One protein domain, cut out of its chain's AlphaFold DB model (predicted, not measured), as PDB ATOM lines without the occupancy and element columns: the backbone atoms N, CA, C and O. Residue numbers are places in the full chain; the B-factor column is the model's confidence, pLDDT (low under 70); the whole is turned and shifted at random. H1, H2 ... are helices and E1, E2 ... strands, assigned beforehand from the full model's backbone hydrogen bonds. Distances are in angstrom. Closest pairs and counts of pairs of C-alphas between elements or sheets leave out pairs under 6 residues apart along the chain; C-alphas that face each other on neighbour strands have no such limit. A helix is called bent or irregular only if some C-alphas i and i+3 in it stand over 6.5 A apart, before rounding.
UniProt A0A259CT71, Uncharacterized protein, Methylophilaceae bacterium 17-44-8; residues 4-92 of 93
ATOM      1  N   TRP A   4     -52.660 -38.842  -2.660       85.50
ATOM      2  CA  TRP A   4     -52.212 -38.054  -1.509       85.50
ATOM      3  C   TRP A   4     -50.849 -37.381  -1.720       85.50
ATOM      4  O   TRP A   4     -50.683 -36.212  -1.382       85.50
ATOM      5  N   GLN A   5     -49.874 -38.078  -2.316       84.25
ATOM      6  CA  GLN A   5     -48.556 -37.495  -2.583       84.25
ATOM      7  C   GLN A   5     -48.676 -36.321  -3.557       84.25
ATOM      8  O   GLN A   5     -48.077 -35.273  -3.327       84.25
ATOM      9  N   SER A   6     -49.479 -36.478  -4.616       86.69
ATOM     10  CA  SER A   6     -49.683 -35.416  -5.607       86.69
ATOM     11  C   SER A   6     -50.362 -34.183  -5.003       86.69
ATOM     12  O   SER A   6     -49.919 -33.056  -5.232       86.69
ATOM     13  N   GLU A   7     -51.374 -34.396  -4.158       88.88
ATOM     14  CA  GLU A   7     -52.098 -33.332  -3.463       88.88
ATOM     15  C   GLU A   7     -51.172 -32.610  -2.480       88.88
ATOM     16  O   GLU A   7     -51.016 -31.393  -2.565       88.88
ATOM     17  N   ASN A   8     -50.459 -33.350  -1.627       90.62
ATOM     18  CA  ASN A   8     -49.518 -32.783  -0.663       90.62
ATOM     19  C   ASN A   8     -48.411 -31.958  -1.340       90.62
ATOM     20  O   ASN A   8     -48.074 -30.861  -0.891       90.62
ATOM     21  N   TRP A   9     -47.865 -32.445  -2.457       88.00
ATOM     22  CA  TRP A   9     -46.880 -31.697  -3.235       88.00
ATOM     23  C   TRP A   9     -47.460 -30.396  -3.776       88.00
ATOM     24  O   TRP A   9     -46.806 -29.354  -3.698       88.00
ATOM     25  N   SER A  10     -48.668 -30.436  -4.337       90.69
ATOM     26  CA  SER A  10     -49.319 -29.250  -4.899       90.69
ATOM     27  C   SER A  10     -49.628 -28.189  -3.838       90.69
ATOM     28  O   SER A  10     -49.379 -27.009  -4.077       90.69
ATOM     29  N   VAL A  11     -50.094 -28.609  -2.658       91.75
ATOM     30  CA  VAL A  11     -50.565 -27.708  -1.598       91.75
ATOM     31  C   VAL A  11     -49.412 -27.154  -0.763       91.75
ATOM     32  O   VAL A  11     -49.416 -25.972  -0.442       91.75
ATOM     33  N   ASN A  12     -48.406 -27.972  -0.440       90.69
ATOM     34  CA  ASN A  12     -47.355 -27.585   0.506       90.69
ATOM     35  C   ASN A  12     -46.014 -27.300  -0.183       90.69
ATOM     36  O   ASN A  12     -45.405 -26.251   0.029       90.69
ATOM     37  N   PHE A  13     -45.547 -28.211  -1.041       90.62
ATOM     38  CA  PHE A  13     -44.192 -28.129  -1.593       90.62
ATOM     39  C   PHE A  13     -44.040 -27.044  -2.668       90.62
ATOM     40  O   PHE A  13     -43.078 -26.278  -2.643       90.62
ATOM     41  N   HIS A  14     -44.976 -26.949  -3.619       93.12
ATOM     42  CA  HIS A  14     -44.870 -25.976  -4.713       93.12
ATOM     43  C   HIS A  14     -44.881 -24.514  -4.232       93.12
ATOM     44  O   HIS A  14     -44.031 -23.749  -4.701       93.12
ATOM     45  N   PRO A  15     -45.764 -24.102  -3.298       93.69
ATOM     46  CA  PRO A  15     -45.725 -22.751  -2.745       93.69
ATOM     47  C   PRO A  15     -44.427 -22.461  -1.993       93.69
ATOM     48  O   PRO A  15     -43.814 -21.421  -2.232       93.69
ATOM     49  N   LEU A  16     -43.952 -23.402  -1.168       91.06
ATOM     50  CA  LEU A  16     -42.681 -23.261  -0.455       91.06
ATOM     51  C   LEU A  16     -41.518 -23.068  -1.433       91.06
ATOM     52  O   LEU A  16     -40.728 -22.138  -1.287       91.06
ATOM     53  N   ARG A  17     -41.450 -23.891  -2.485       92.81
ATOM     54  CA  ARG A  17     -40.420 -23.771  -3.523       92.81
ATOM     55  C   ARG A  17     -40.472 -22.418  -4.232       92.81
ATOM     56  O   ARG A  17     -39.429 -21.866  -4.565       92.81
ATOM     57  N   LYS A  18     -41.669 -21.870  -4.464       93.50
ATOM     58  CA  LYS A  18     -41.832 -20.540  -5.068       93.50
ATOM     59  C   LYS A  18     -41.254 -19.442  -4.174       93.50
ATOM     60  O   LYS A  18     -40.582 -18.560  -4.696       93.50
ATOM     61  N   VAL A  19     -41.484 -19.517  -2.862       93.12
ATOM     62  CA  VAL A  19     -40.887 -18.590  -1.890       93.12
ATOM     63  C   VAL A  19     -39.369 -18.736  -1.885       93.12
ATOM     64  O   VAL A  19     -38.678 -17.746  -2.090       93.12
ATOM     65  N   LEU A  20     -38.845 -19.961  -1.767       93.06
ATOM     66  CA  LEU A  20     -37.400 -20.220  -1.778       93.06
ATOM     67  C   LEU A  20     -36.708 -19.653  -3.024       93.06
ATOM     68  O   LEU A  20     -35.668 -19.020  -2.909       93.06
ATOM     69  N   ASN A  21     -37.320 -19.797  -4.201       93.50
ATOM     70  CA  ASN A  21     -36.780 -19.258  -5.452       93.50
ATOM     71  C   ASN A  21     -36.766 -17.721  -5.524       93.50
ATOM     72  O   ASN A  21     -36.107 -17.171  -6.402       93.50
ATOM     73  N   SER A  22     -37.526 -17.033  -4.668       95.12
ATOM     74  CA  SER A  22     -37.543 -15.566  -4.597       95.12
ATOM     75  C   SER A  22     -36.541 -14.989  -3.597       95.12
ATOM     76  O   SER A  22     -36.303 -13.785  -3.625       95.12
ATOM     77  N   LEU A  23     -35.960 -15.829  -2.738       95.62
ATOM     78  CA  LEU A  23     -34.992 -15.415  -1.727       95.62
ATOM     79  C   LEU A  23     -33.583 -15.337  -2.319       95.62
ATOM     80  O   LEU A  23     -33.163 -16.182  -3.112       95.62
ATOM     81  N   SER A  24     -32.817 -14.346  -1.877       95.12
ATOM     82  CA  SER A  24     -31.371 -14.330  -2.063       95.12
ATOM     83  C   SER A  24     -30.702 -15.480  -1.303       95.12
ATOM     84  O   SER A  24     -31.253 -16.071  -0.372       95.12
ATOM     85  N   VAL A  25     -29.458 -15.780  -1.677       93.06
ATOM     86  CA  VAL A  25     -28.652 -16.834  -1.044       93.06
ATOM     87  C   VAL A  25     -28.490 -16.610   0.469       93.06
ATOM     88  O   VAL A  25     -28.566 -17.564   1.243       93.06
ATOM     89  N   SER A  26     -28.344 -15.354   0.896       93.69
ATOM     90  CA  SER A  26     -28.265 -14.986   2.315       93.69
ATOM     91  C   SER A  26     -29.593 -15.215   3.046       93.69
ATOM     92  O   SER A  26     -29.633 -15.848   4.101       93.69
ATOM     93  N   GLU A  27     -30.706 -14.771   2.455       95.62
ATOM     94  CA  GLU A  27     -32.043 -14.934   3.040       95.62
ATOM     95  C   GLU A  27     -32.440 -16.407   3.177       95.62
ATOM     96  O   GLU A  27     -33.039 -16.789   4.182       95.62
ATOM     97  N   MET A  28     -32.057 -17.258   2.219       95.06
ATOM     98  CA  MET A  28     -32.228 -18.709   2.348       95.06
ATOM     99  C   MET A  28     -31.466 -19.272   3.553       95.06
ATOM    100  O   MET A  28     -31.995 -20.126   4.264       95.06
ATOM    101  N   GLY A  29     -30.250 -18.783   3.812       94.44
ATOM    102  CA  GLY A  29     -29.470 -19.178   4.984       94.44
ATOM    103  C   GLY A  29     -30.132 -18.762   6.301       94.44
ATOM    104  O   GLY A  29     -30.238 -19.577   7.217       94.44
ATOM    105  N   HIS A  30     -30.660 -17.538   6.381       94.38
ATOM    106  CA  HIS A  30     -31.415 -17.069   7.551       94.38
ATOM    107  C   HIS A  30     -32.735 -17.825   7.763       94.38
ATOM    108  O   HIS A  30     -33.125 -18.098   8.901       94.38
ATOM    109  N   LEU A  31     -33.424 -18.204   6.684       94.44
ATOM    110  CA  LEU A  31     -34.610 -19.052   6.778       94.44
ATOM    111  C   LEU A  31     -34.258 -20.432   7.351       94.44
ATOM    112  O   LEU A  31     -34.951 -20.909   8.247       94.44
ATOM    113  N   ALA A  32     -33.180 -21.054   6.868       93.25
ATOM    114  CA  ALA A  32     -32.720 -22.345   7.373       93.25
ATOM    115  C   ALA A  32     -32.378 -22.282   8.872       93.25
ATOM    116  O   ALA A  32     -32.794 -23.153   9.633       93.25
ATOM    117  N   GLU A  33     -31.698 -21.217   9.308       93.19
ATOM    118  CA  GLU A  33     -31.439 -20.949  10.725       93.19
ATOM    119  C   GLU A  33     -32.737 -20.865  11.538       93.19
ATOM    120  O   GLU A  33     -32.882 -21.532  12.561       93.19
ATOM    121  N   SER A  34     -33.701 -20.079  11.060       94.06
ATOM    122  CA  SER A  34     -34.976 -19.857  11.750       94.06
ATOM    123  C   SER A  34     -35.765 -21.154  11.928       94.06
ATOM    124  O   SER A  34     -36.342 -21.383  12.988       94.06
ATOM    125  N   LEU A  35     -35.769 -22.031  10.919       92.75
ATOM    126  CA  LEU A  35     -36.416 -23.343  11.007       92.75
ATOM    127  C   LEU A  35     -35.775 -24.227  12.080       92.75
ATOM    128  O   LEU A  35     -36.490 -24.902  12.815       92.75
ATOM    129  N   LEU A  36     -34.448 -24.200  12.197       90.88
ATOM    130  CA  LEU A  36     -33.744 -24.988  13.206       90.88
ATOM    131  C   LEU A  36     -33.980 -24.445  14.624       90.88
ATOM    132  O   LEU A  36     -34.128 -25.226  15.557       90.88
ATOM    133  N   ILE A  37     -34.091 -23.121  14.778       91.12
ATOM    134  CA  ILE A  37     -34.493 -22.482  16.043       91.12
ATOM    135  C   ILE A  37     -35.916 -22.899  16.435       91.12
ATOM    136  O   ILE A  37     -36.182 -23.190  17.600       91.12
ATOM    137  N   LEU A  38     -36.845 -22.938  15.474       92.19
ATOM    138  CA  LEU A  38     -38.211 -23.401  15.727       92.19
ATOM    139  C   LEU A  38     -38.239 -24.878  16.131       92.19
ATOM    140  O   LEU A  38     -39.016 -25.246  17.009       92.19
ATOM    141  N   GLU A  39     -37.386 -25.703  15.529       89.94
ATOM    142  CA  GLU A  39     -37.250 -27.113  15.890       89.94
ATOM    143  C   GLU A  39     -36.662 -27.289  17.295       89.94
ATOM    144  O   GLU A  39     -37.223 -28.037  18.090       89.94
ATOM    145  N   GLU A  40     -35.602 -26.551  17.640       89.38
ATOM    146  CA  GLU A  40     -35.048 -26.524  19.001       89.38
ATOM    147  C   GLU A  40     -36.122 -26.117  20.019       89.38
ATOM    148  O   GLU A  40     -36.278 -26.756  21.062       89.38
ATOM    149  N   LEU A  41     -36.896 -25.067  19.723       89.94
ATOM    150  CA  LEU A  41     -37.988 -24.627  20.587       89.94
ATOM    151  C   LEU A  41     -39.056 -25.713  20.729       89.94
ATOM    152  O   LEU A  41     -39.531 -25.955  21.840       89.94
ATOM    153  N   ARG A  42     -39.433 -26.365  19.623       89.44
ATOM    154  CA  ARG A  42     -40.398 -27.463  19.649       89.44
ATOM    155  C   ARG A  42     -39.891 -28.574  20.556       89.44
ATOM    156  O   ARG A  42     -40.599 -28.936  21.486       89.44
ATOM    157  N   GLU A  43     -38.670 -29.056  20.337       87.31
ATOM    158  CA  GLU A  43     -38.057 -30.127  21.125       87.31
ATOM    159  C   GLU A  43     -38.030 -29.787  22.617       87.31
ATOM    160  O   GLU A  43     -38.496 -30.590  23.420       87.31
ATOM    161  N   ARG A  44     -37.610 -28.571  22.991       85.19
ATOM    162  CA  ARG A  44     -37.612 -28.106  24.392       85.19
ATOM    163  C   ARG A  44     -38.988 -28.133  25.047       85.19
ATOM    164  O   ARG A  44     -39.093 -28.356  26.250       85.19
ATOM    165  N   VAL A  45     -40.039 -27.850  24.279       87.94
ATOM    166  CA  VAL A  45     -41.414 -27.786  24.792       87.94
ATOM    167  C   VAL A  45     -42.089 -29.160  24.772       87.94
ATOM    168  O   VAL A  45     -42.914 -29.440  25.640       87.94
ATOM    169  N   THR A  46     -41.769 -30.023  23.803       87.00
ATOM    170  CA  THR A  46     -42.504 -31.273  23.555       87.00
ATOM    171  C   THR A  46     -41.755 -32.548  23.931       87.00
ATOM    172  O   THR A  46     -42.374 -33.613  23.935       87.00
ATOM    173  N   SER A  47     -40.443 -32.522  24.186       76.06
ATOM    174  CA  SER A  47     -39.638 -33.749  24.308       76.06
ATOM    175  C   SER A  47     -38.486 -33.657  25.324       76.06
ATOM    176  O   SER A  47     -37.728 -32.696  25.317       76.06
ATOM    177  N   PRO A  48     -38.265 -34.689  26.164       63.41
ATOM    178  CA  PRO A  48     -37.158 -34.716  27.129       63.41
ATOM    179  C   PRO A  48     -35.799 -35.135  26.530       63.41
ATOM    180  O   PRO A  48     -34.816 -35.203  27.258       63.41
ATOM    181  N   SER A  49     -35.743 -35.468  25.234       68.19
ATOM    182  CA  SER A  49     -34.554 -36.033  24.571       68.19
ATOM    183  C   SER A  49     -33.610 -34.990  23.952       68.19
ATOM    184  O   SER A  49     -32.531 -35.393  23.526       68.19
ATOM    185  N   GLU A  50     -34.018 -33.715  23.853       66.62
ATOM    186  CA  GLU A  50     -33.278 -32.592  23.232       66.62
ATOM    187  C   GLU A  50     -32.360 -33.016  22.063       66.62
ATOM    188  O   GLU A  50     -31.140 -32.866  22.107       66.62
ATOM    189  N   SER A  51     -32.948 -33.595  21.007       74.62
ATOM    190  CA  SER A  51     -32.186 -34.131  19.865       74.62
ATOM    191  C   SER A  51     -31.527 -33.046  19.004       74.62
ATOM    192  O   SER A  51     -30.535 -33.297  18.315       74.62
ATOM    193  N   VAL A  52     -32.064 -31.827  19.072       74.44
ATOM    194  CA  VAL A  52     -31.575 -30.631  18.388       74.44
ATOM    195  C   VAL A  52     -31.509 -29.501  19.412       74.44
ATOM    196  O   VAL A  52     -32.512 -29.183  20.049       74.44
ATOM    197  N   GLY A  53     -30.337 -28.886  19.572       75.62
ATOM    198  CA  GLY A  53     -30.172 -27.740  20.461       75.62
ATOM    199  C   GLY A  53     -28.771 -27.145  20.458       75.62
ATOM    200  O   GLY A  53     -27.833 -27.685  19.870       75.62
ATOM    201  N   GLY A  54     -28.637 -26.014  21.147       83.00
ATOM    202  CA  GLY A  54     -27.369 -25.310  21.276       83.00
ATOM    203  C   GLY A  54     -27.083 -24.365  20.103       83.00
ATOM    204  O   GLY A  54     -27.974 -24.005  19.340       83.00
ATOM    205  N   PRO A  55     -25.841 -23.872  19.987       86.12
ATOM    206  CA  PRO A  55     -25.495 -22.880  18.978       86.12
ATOM    207  C   PRO A  55     -25.578 -23.421  17.551       86.12
ATOM    208  O   PRO A  55     -25.088 -24.512  17.269       86.12
ATOM    209  N   ILE A  56     -26.124 -22.601  16.655       88.38
ATOM    210  CA  ILE A  56     -26.335 -22.942  15.249       88.38
ATOM    211  C   ILE A  56     -25.290 -22.230  14.394       88.38
ATOM    212  O   ILE A  56     -25.205 -20.998  14.402       88.38
ATOM    213  N   ASP A  57     -24.534 -23.022  13.637       92.38
ATOM    214  CA  ASP A  57     -23.624 -22.545  12.604       92.38
ATOM    215  C   ASP A  57     -24.278 -22.714  11.230       92.38
ATOM    216  O   ASP A  57     -24.859 -23.754  10.921       92.38
ATOM    217  N   VAL A  58     -24.163 -21.691  10.391       94.25
ATOM    218  CA  VAL A  58     -24.762 -21.641   9.059       94.25
ATOM    219  C   VAL A  58     -23.669 -21.373   8.039       94.25
ATOM    220  O   VAL A  58     -23.007 -20.331   8.068       94.25
ATOM    221  N   ALA A  59     -23.505 -22.310   7.108       95.69
ATOM    222  CA  ALA A  59     -22.648 -22.159   5.943       95.69
ATOM    223  C   ALA A  59     -23.478 -22.176   4.660       95.69
ATOM    224  O   ALA A  59     -24.470 -22.892   4.536       95.69
ATOM    225  N   ILE A  60     -23.024 -21.396   3.694       95.38
ATOM    226  CA  ILE A  60     -23.557 -21.293   2.348       95.38
ATOM    227  C   ILE A  60     -22.492 -21.845   1.407       95.38
ATOM    228  O   ILE A  60     -21.317 -21.507   1.532       95.38
ATOM    229  N   ILE A  61     -22.899 -22.685   0.456       95.50
ATOM    230  CA  ILE A  61     -22.005 -23.198  -0.581       95.50
ATOM    231  C   ILE A  61     -22.610 -22.867  -1.941       95.50
ATOM    232  O   ILE A  61     -23.650 -23.413  -2.311       95.50
ATOM    233  N   THR A  62     -21.957 -21.980  -2.691       94.44
ATOM    234  CA  THR A  62     -22.344 -21.644  -4.068       94.44
ATOM    235  C   THR A  62     -21.265 -22.084  -5.050       94.44
ATOM    236  O   THR A  62     -20.091 -22.223  -4.704       94.44
ATOM    237  N   LYS A  63     -21.647 -22.306  -6.313       94.94
ATOM    238  CA  LYS A  63     -20.690 -22.670  -7.369       94.94
ATOM    239  C   LYS A  63     -19.642 -21.574  -7.606       94.94
ATOM    240  O   LYS A  63     -18.523 -21.884  -7.995       94.94
ATOM    241  N   THR A  64     -20.027 -20.314  -7.433       94.69
ATOM    242  CA  THR A  64     -19.196 -19.143  -7.731       94.69
ATOM    243  C   THR A  64     -18.266 -18.770  -6.586       94.69
ATOM    244  O   THR A  64     -17.142 -18.358  -6.847       94.69
ATOM    245  N   GLU A  65     -18.712 -18.911  -5.337       92.50
ATOM    246  CA  GLU A  65     -17.994 -18.374  -4.174       92.50
ATOM    247  C   GLU A  65     -17.402 -19.469  -3.277       92.50
ATOM    248  O   GLU A  65     -16.575 -19.185  -2.414       92.50
ATOM    249  N   GLY A  66     -17.785 -20.732  -3.484       94.06
ATOM    250  CA  GLY A  66     -17.381 -21.828  -2.613       94.06
ATOM    251  C   GLY A  66     -18.097 -21.773  -1.264       94.06
ATOM    252  O   GLY A  66     -19.244 -21.338  -1.182       94.06
ATOM    253  N   LEU A  67     -17.442 -22.278  -0.216       95.56
ATOM    254  CA  LEU A  67     -17.990 -22.308   1.141       95.56
ATOM    255  C   LEU A  67     -17.775 -20.965   1.841       95.56
ATOM    256  O   LEU A  67     -16.640 -20.536   2.040       95.56
ATOM    257  N   ILE A  68     -18.867 -20.359   2.293       94.19
ATOM    258  CA  ILE A  68     -18.893 -19.137   3.095       94.19
ATOM    259  C   ILE A  68     -19.654 -19.422   4.387       94.19
ATOM    260  O   ILE A  68     -20.752 -19.967   4.364       94.19
ATOM    261  N   TRP A  69     -19.102 -19.020   5.531       94.38
ATOM    262  CA  TRP A  69     -19.847 -19.019   6.790       94.38
ATOM    263  C   TRP A  69     -20.743 -17.782   6.847       94.38
ATOM    264  O   TRP A  69     -20.233 -16.667   6.924       94.38
ATOM    265  N   LEU A  70     -22.064 -17.971   6.818       93.19
ATOM    266  CA  LEU A  70     -23.029 -16.895   7.063       93.19
ATOM    267  C   LEU A  70     -23.066 -16.546   8.555       93.19
ATOM    268  O   LEU A  70     -23.103 -15.381   8.936       93.19
ATOM    269  N   LYS A  71     -23.033 -17.579   9.400       90.44
ATOM    270  CA  LYS A  71     -22.974 -17.462  10.852       90.44
ATOM    271  C   LYS A  71     -22.114 -18.584  11.400       90.44
ATOM    272  O   LYS A  71     -22.304 -19.743  11.048       90.44
ATOM    273  N   ARG A  72     -21.166 -18.245  12.263       89.56
ATOM    274  CA  ARG A  72     -20.314 -19.230  12.920       89.56
ATOM    275  C   ARG A  72     -20.081 -18.817  14.356       89.56
ATOM    276  O   ARG A  72     -19.659 -17.694  14.626       89.56
ATOM    277  N   LYS A  73     -20.324 -19.727  15.288       83.06
ATOM    278  CA  LYS A  73     -19.938 -19.551  16.672       83.06
ATOM    279  C   LYS A  73     -18.422 -19.621  16.758       83.06
ATOM    280  O   LYS A  73     -17.793 -20.654  16.529       83.06
ATOM    281  N   HIS A  74     -17.839 -18.506  17.157       80.25
ATOM    282  CA  HIS A  74     -16.461 -18.476  17.606       80.25
ATOM    283  C   HIS A  74     -16.414 -18.808  19.101       80.25
ATOM    284  O   HIS A  74     -17.321 -18.456  19.855       80.25
ATOM    285  N   PHE A  75     -15.366 -19.518  19.534       80.50
ATOM    286  CA  PHE A  75     -15.149 -19.807  20.959       80.50
ATOM    287  C   PHE A  75     -15.053 -18.508  21.781       80.50
ATOM    288  O   PHE A  75     -15.554 -18.447  22.899       80.50
ATOM    289  N   PHE A  76     -14.482 -17.458  21.188       84.75
ATOM    290  CA  PHE A  76     -14.512 -16.084  21.678       84.75
ATOM    291  C   PHE A  76     -14.500 -15.111  20.497       84.75
ATOM    292  O   PHE A  76     -14.053 -15.469  19.406       84.75
ATOM    293  N   ASP A  77     -14.944 -13.877  20.734       84.69
ATOM    294  CA  ASP A  77     -14.765 -12.783  19.783       84.69
ATOM    295  C   ASP A  77     -13.263 -12.443  19.669       84.69
ATOM    296  O   ASP A  77     -12.637 -12.080  20.682       84.69
ATOM    297  N   PRO A  78     -12.656 -12.595  18.477       84.88
ATOM    298  CA  PRO A  78     -11.252 -12.278  18.266       84.88
ATOM    299  C   PRO A  78     -10.903 -10.822  18.610       84.88
ATOM    300  O   PRO A  78      -9.796 -10.572  19.096       84.88
ATOM    301  N   GLU A  79     -11.831  -9.878  18.428       87.56
ATOM    302  CA  GLU A  79     -11.620  -8.455  18.719       87.56
ATOM    303  C   GLU A  79     -11.489  -8.186  20.222       87.56
ATOM    304  O   GLU A  79     -10.704  -7.336  20.640       87.56
ATOM    305  N   LEU A  80     -12.159  -8.982  21.061       89.62
ATOM    306  CA  LEU A  80     -12.014  -8.914  22.520       89.62
ATOM    307  C   LEU A  80     -10.707  -9.559  23.021       89.62
ATOM    308  O   LEU A  80     -10.314  -9.358  24.169       89.62
ATOM    309  N   ASN A  81     -10.016 -10.334  22.178       90.88
ATOM    310  CA  ASN A  81      -8.878 -11.173  22.562       90.88
ATOM    311  C   ASN A  81      -7.643 -10.941  21.674       90.88
ATOM    312  O   ASN A  81      -6.912 -11.875  21.339       90.88
ATOM    313  N   VAL A  82      -7.350  -9.680  21.341       91.50
ATOM    314  CA  VAL A  82      -6.256  -9.287  20.424       91.50
ATOM    315  C   VAL A  82      -4.895  -9.891  20.804       91.50
ATOM    316  O   VAL A  82      -4.129 -10.307  19.936       91.50
ATOM    317  N   LYS A  83      -4.588 -10.012  22.105       90.81
ATOM    318  CA  LYS A  83      -3.326 -10.616  22.579       90.81
ATOM    319  C   LYS A  83      -3.166 -12.074  22.137       90.81
ATOM    320  O   LYS A  83      -2.058 -12.482  21.797       90.81
ATOM    321  N   TYR A  84      -4.254 -12.847  22.138       89.25
ATOM    322  CA  TYR A  84      -4.239 -14.228  21.659       89.25
ATOM    323  C   TYR A  84      -3.891 -14.272  20.167       89.25
ATOM    324  O   TYR A  84      -2.995 -15.016  19.778       89.25
ATOM    325  N   LEU A  85      -4.535 -13.425  19.353       87.38
ATOM    326  CA  LEU A  85      -4.281 -13.346  17.910       87.38
ATOM    327  C   LEU A  85      -2.830 -12.977  17.593       87.38
ATOM    328  O   LEU A  85      -2.227 -13.581  16.709       87.38
ATOM    329  N   ASN A  86      -2.266 -12.010  18.319       89.38
ATOM    330  CA  ASN A  86      -0.887 -11.576  18.107       89.38
ATOM    331  C   ASN A  86       0.115 -12.693  18.408       89.38
ATOM    332  O   ASN A  86       1.047 -12.881  17.633       89.38
ATOM    333  N   ARG A  87      -0.102 -13.466  19.481       89.06
ATOM    334  CA  ARG A  87       0.743 -14.625  19.797       89.06
ATOM    335  C   ARG A  87       0.680 -15.675  18.692       89.06
ATOM    336  O   ARG A  87       1.717 -16.070  18.185       89.06
ATOM    337  N   VAL A  88      -0.530 -16.061  18.278       86.25
ATOM    338  CA  VAL A  88      -0.714 -17.069  17.224       86.25
ATOM    339  C   VAL A  88      -0.031 -16.639  15.924       86.25
ATOM    340  O   VAL A  88       0.613 -17.465  15.300       86.25
ATOM    341  N   LYS A  89      -0.107 -15.363  15.520       81.88
ATOM    342  CA  LYS A  89       0.557 -14.877  14.294       81.88
ATOM    343  C   LYS A  89       2.088 -14.969  14.337       81.88
ATOM    344  O   LYS A  89       2.683 -15.226  13.295       81.88
ATOM    345  N   MET A  90       2.708 -14.753  15.500       71.12
ATOM    346  CA  MET A  90       4.169 -14.836  15.639       71.12
ATOM    347  C   MET A  90       4.695 -16.265  15.482       71.12
ATOM    348  O   MET A  90       5.798 -16.430  14.992       71.12
ATOM    349  N   ASP A  91       3.907 -17.284  15.831       68.19
ATOM    350  CA  ASP A  91       4.331 -18.689  15.727       68.19
ATOM    351  C   ASP A  91       4.369 -19.216  14.272       68.19
ATOM    352  O   ASP A  91       4.917 -20.288  14.021       68.19
ATOM    353  N   TYR A  92       3.799 -18.482  13.305       56.22
ATOM    354  CA  TYR A  92       3.779 -18.841  11.873       56.22
ATOM    355  C   TYR A  92       4.670 -17.946  10.990       56.22
ATOM    356  O   TYR A  92       4.580 -18.037   9.764       56.22
TER     357      TYR A  92
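What this domain is: This is residues 4 to 92 of the 93 residues of an uncharacterized protein of Methylophilaceae bacterium 17-44-8 (UniProt A0A259CT71). A long helix, H2, and a small strand hairpin, E1 and E2, packed beside its first part make the middle, and two helical arms stick out from it toward opposite ends of the longest axis: residues 4 to 18 of H1, and residues 75 to 92, which hold H3. The 89 printed residues have three named helices and two named strands, in the order H1, H2, E1, E2, H3; the class is mostly helix and the two-stranded sheet is antiparallel. The whole is extended, with a radius of gyration of the C-alphas of 19.2 A, and spans 63 by 41 by 17 A.

How they stand to each other: H1, residues 4 to 20, and H2, residues 25 to 46, are close but not clearly touching, at a steep tilt of 54 degrees, opposite ways; their closest C-alphas, of Leu 20 and Met 28, are 6.8 A apart. The closest C-alphas of H2 and E1, residues 58 to 62, are those of Gly 29 and Val 58, 6.7 A apart. E1 forms a hairpin with E2, residues 66 to 71, at 155 degrees between directions; N 60 and O 68 are within hydrogen-bond range at 2.8 A. H3, residues 78 to 90, is apart from H1, H2 and E1. Every O i to N i+4 pair is within range in H2, against 11 of 13 in H1 and 7 of 9 in H3.

Where its parts are: H1 begins at C-alpha 4 (-52.212, -38.054, -1.509) and measures 23.2 A; it has a kink of 32 degrees near residue 12 and is only just irregular, C-alphas 11 and 14 being 6.7 A apart. H2 measures 31.7 A, E1 13.3 A and E2 15.2 A. H3 measures 15.9 A, ends at C-alpha 90 (4.169, -14.836, 15.639) and is irregular, with C-alphas 80 and 83 8.9 A apart.

The domain as a whole: The two C-alphas farthest apart, of Trp 4 and Met 90, are 63.3 A apart. The printed part has no cut, and the link from H2 to E1 is long, with 11 residues. The model's pLDDT is under 70 at residues 48 to 50 and 91 to 92.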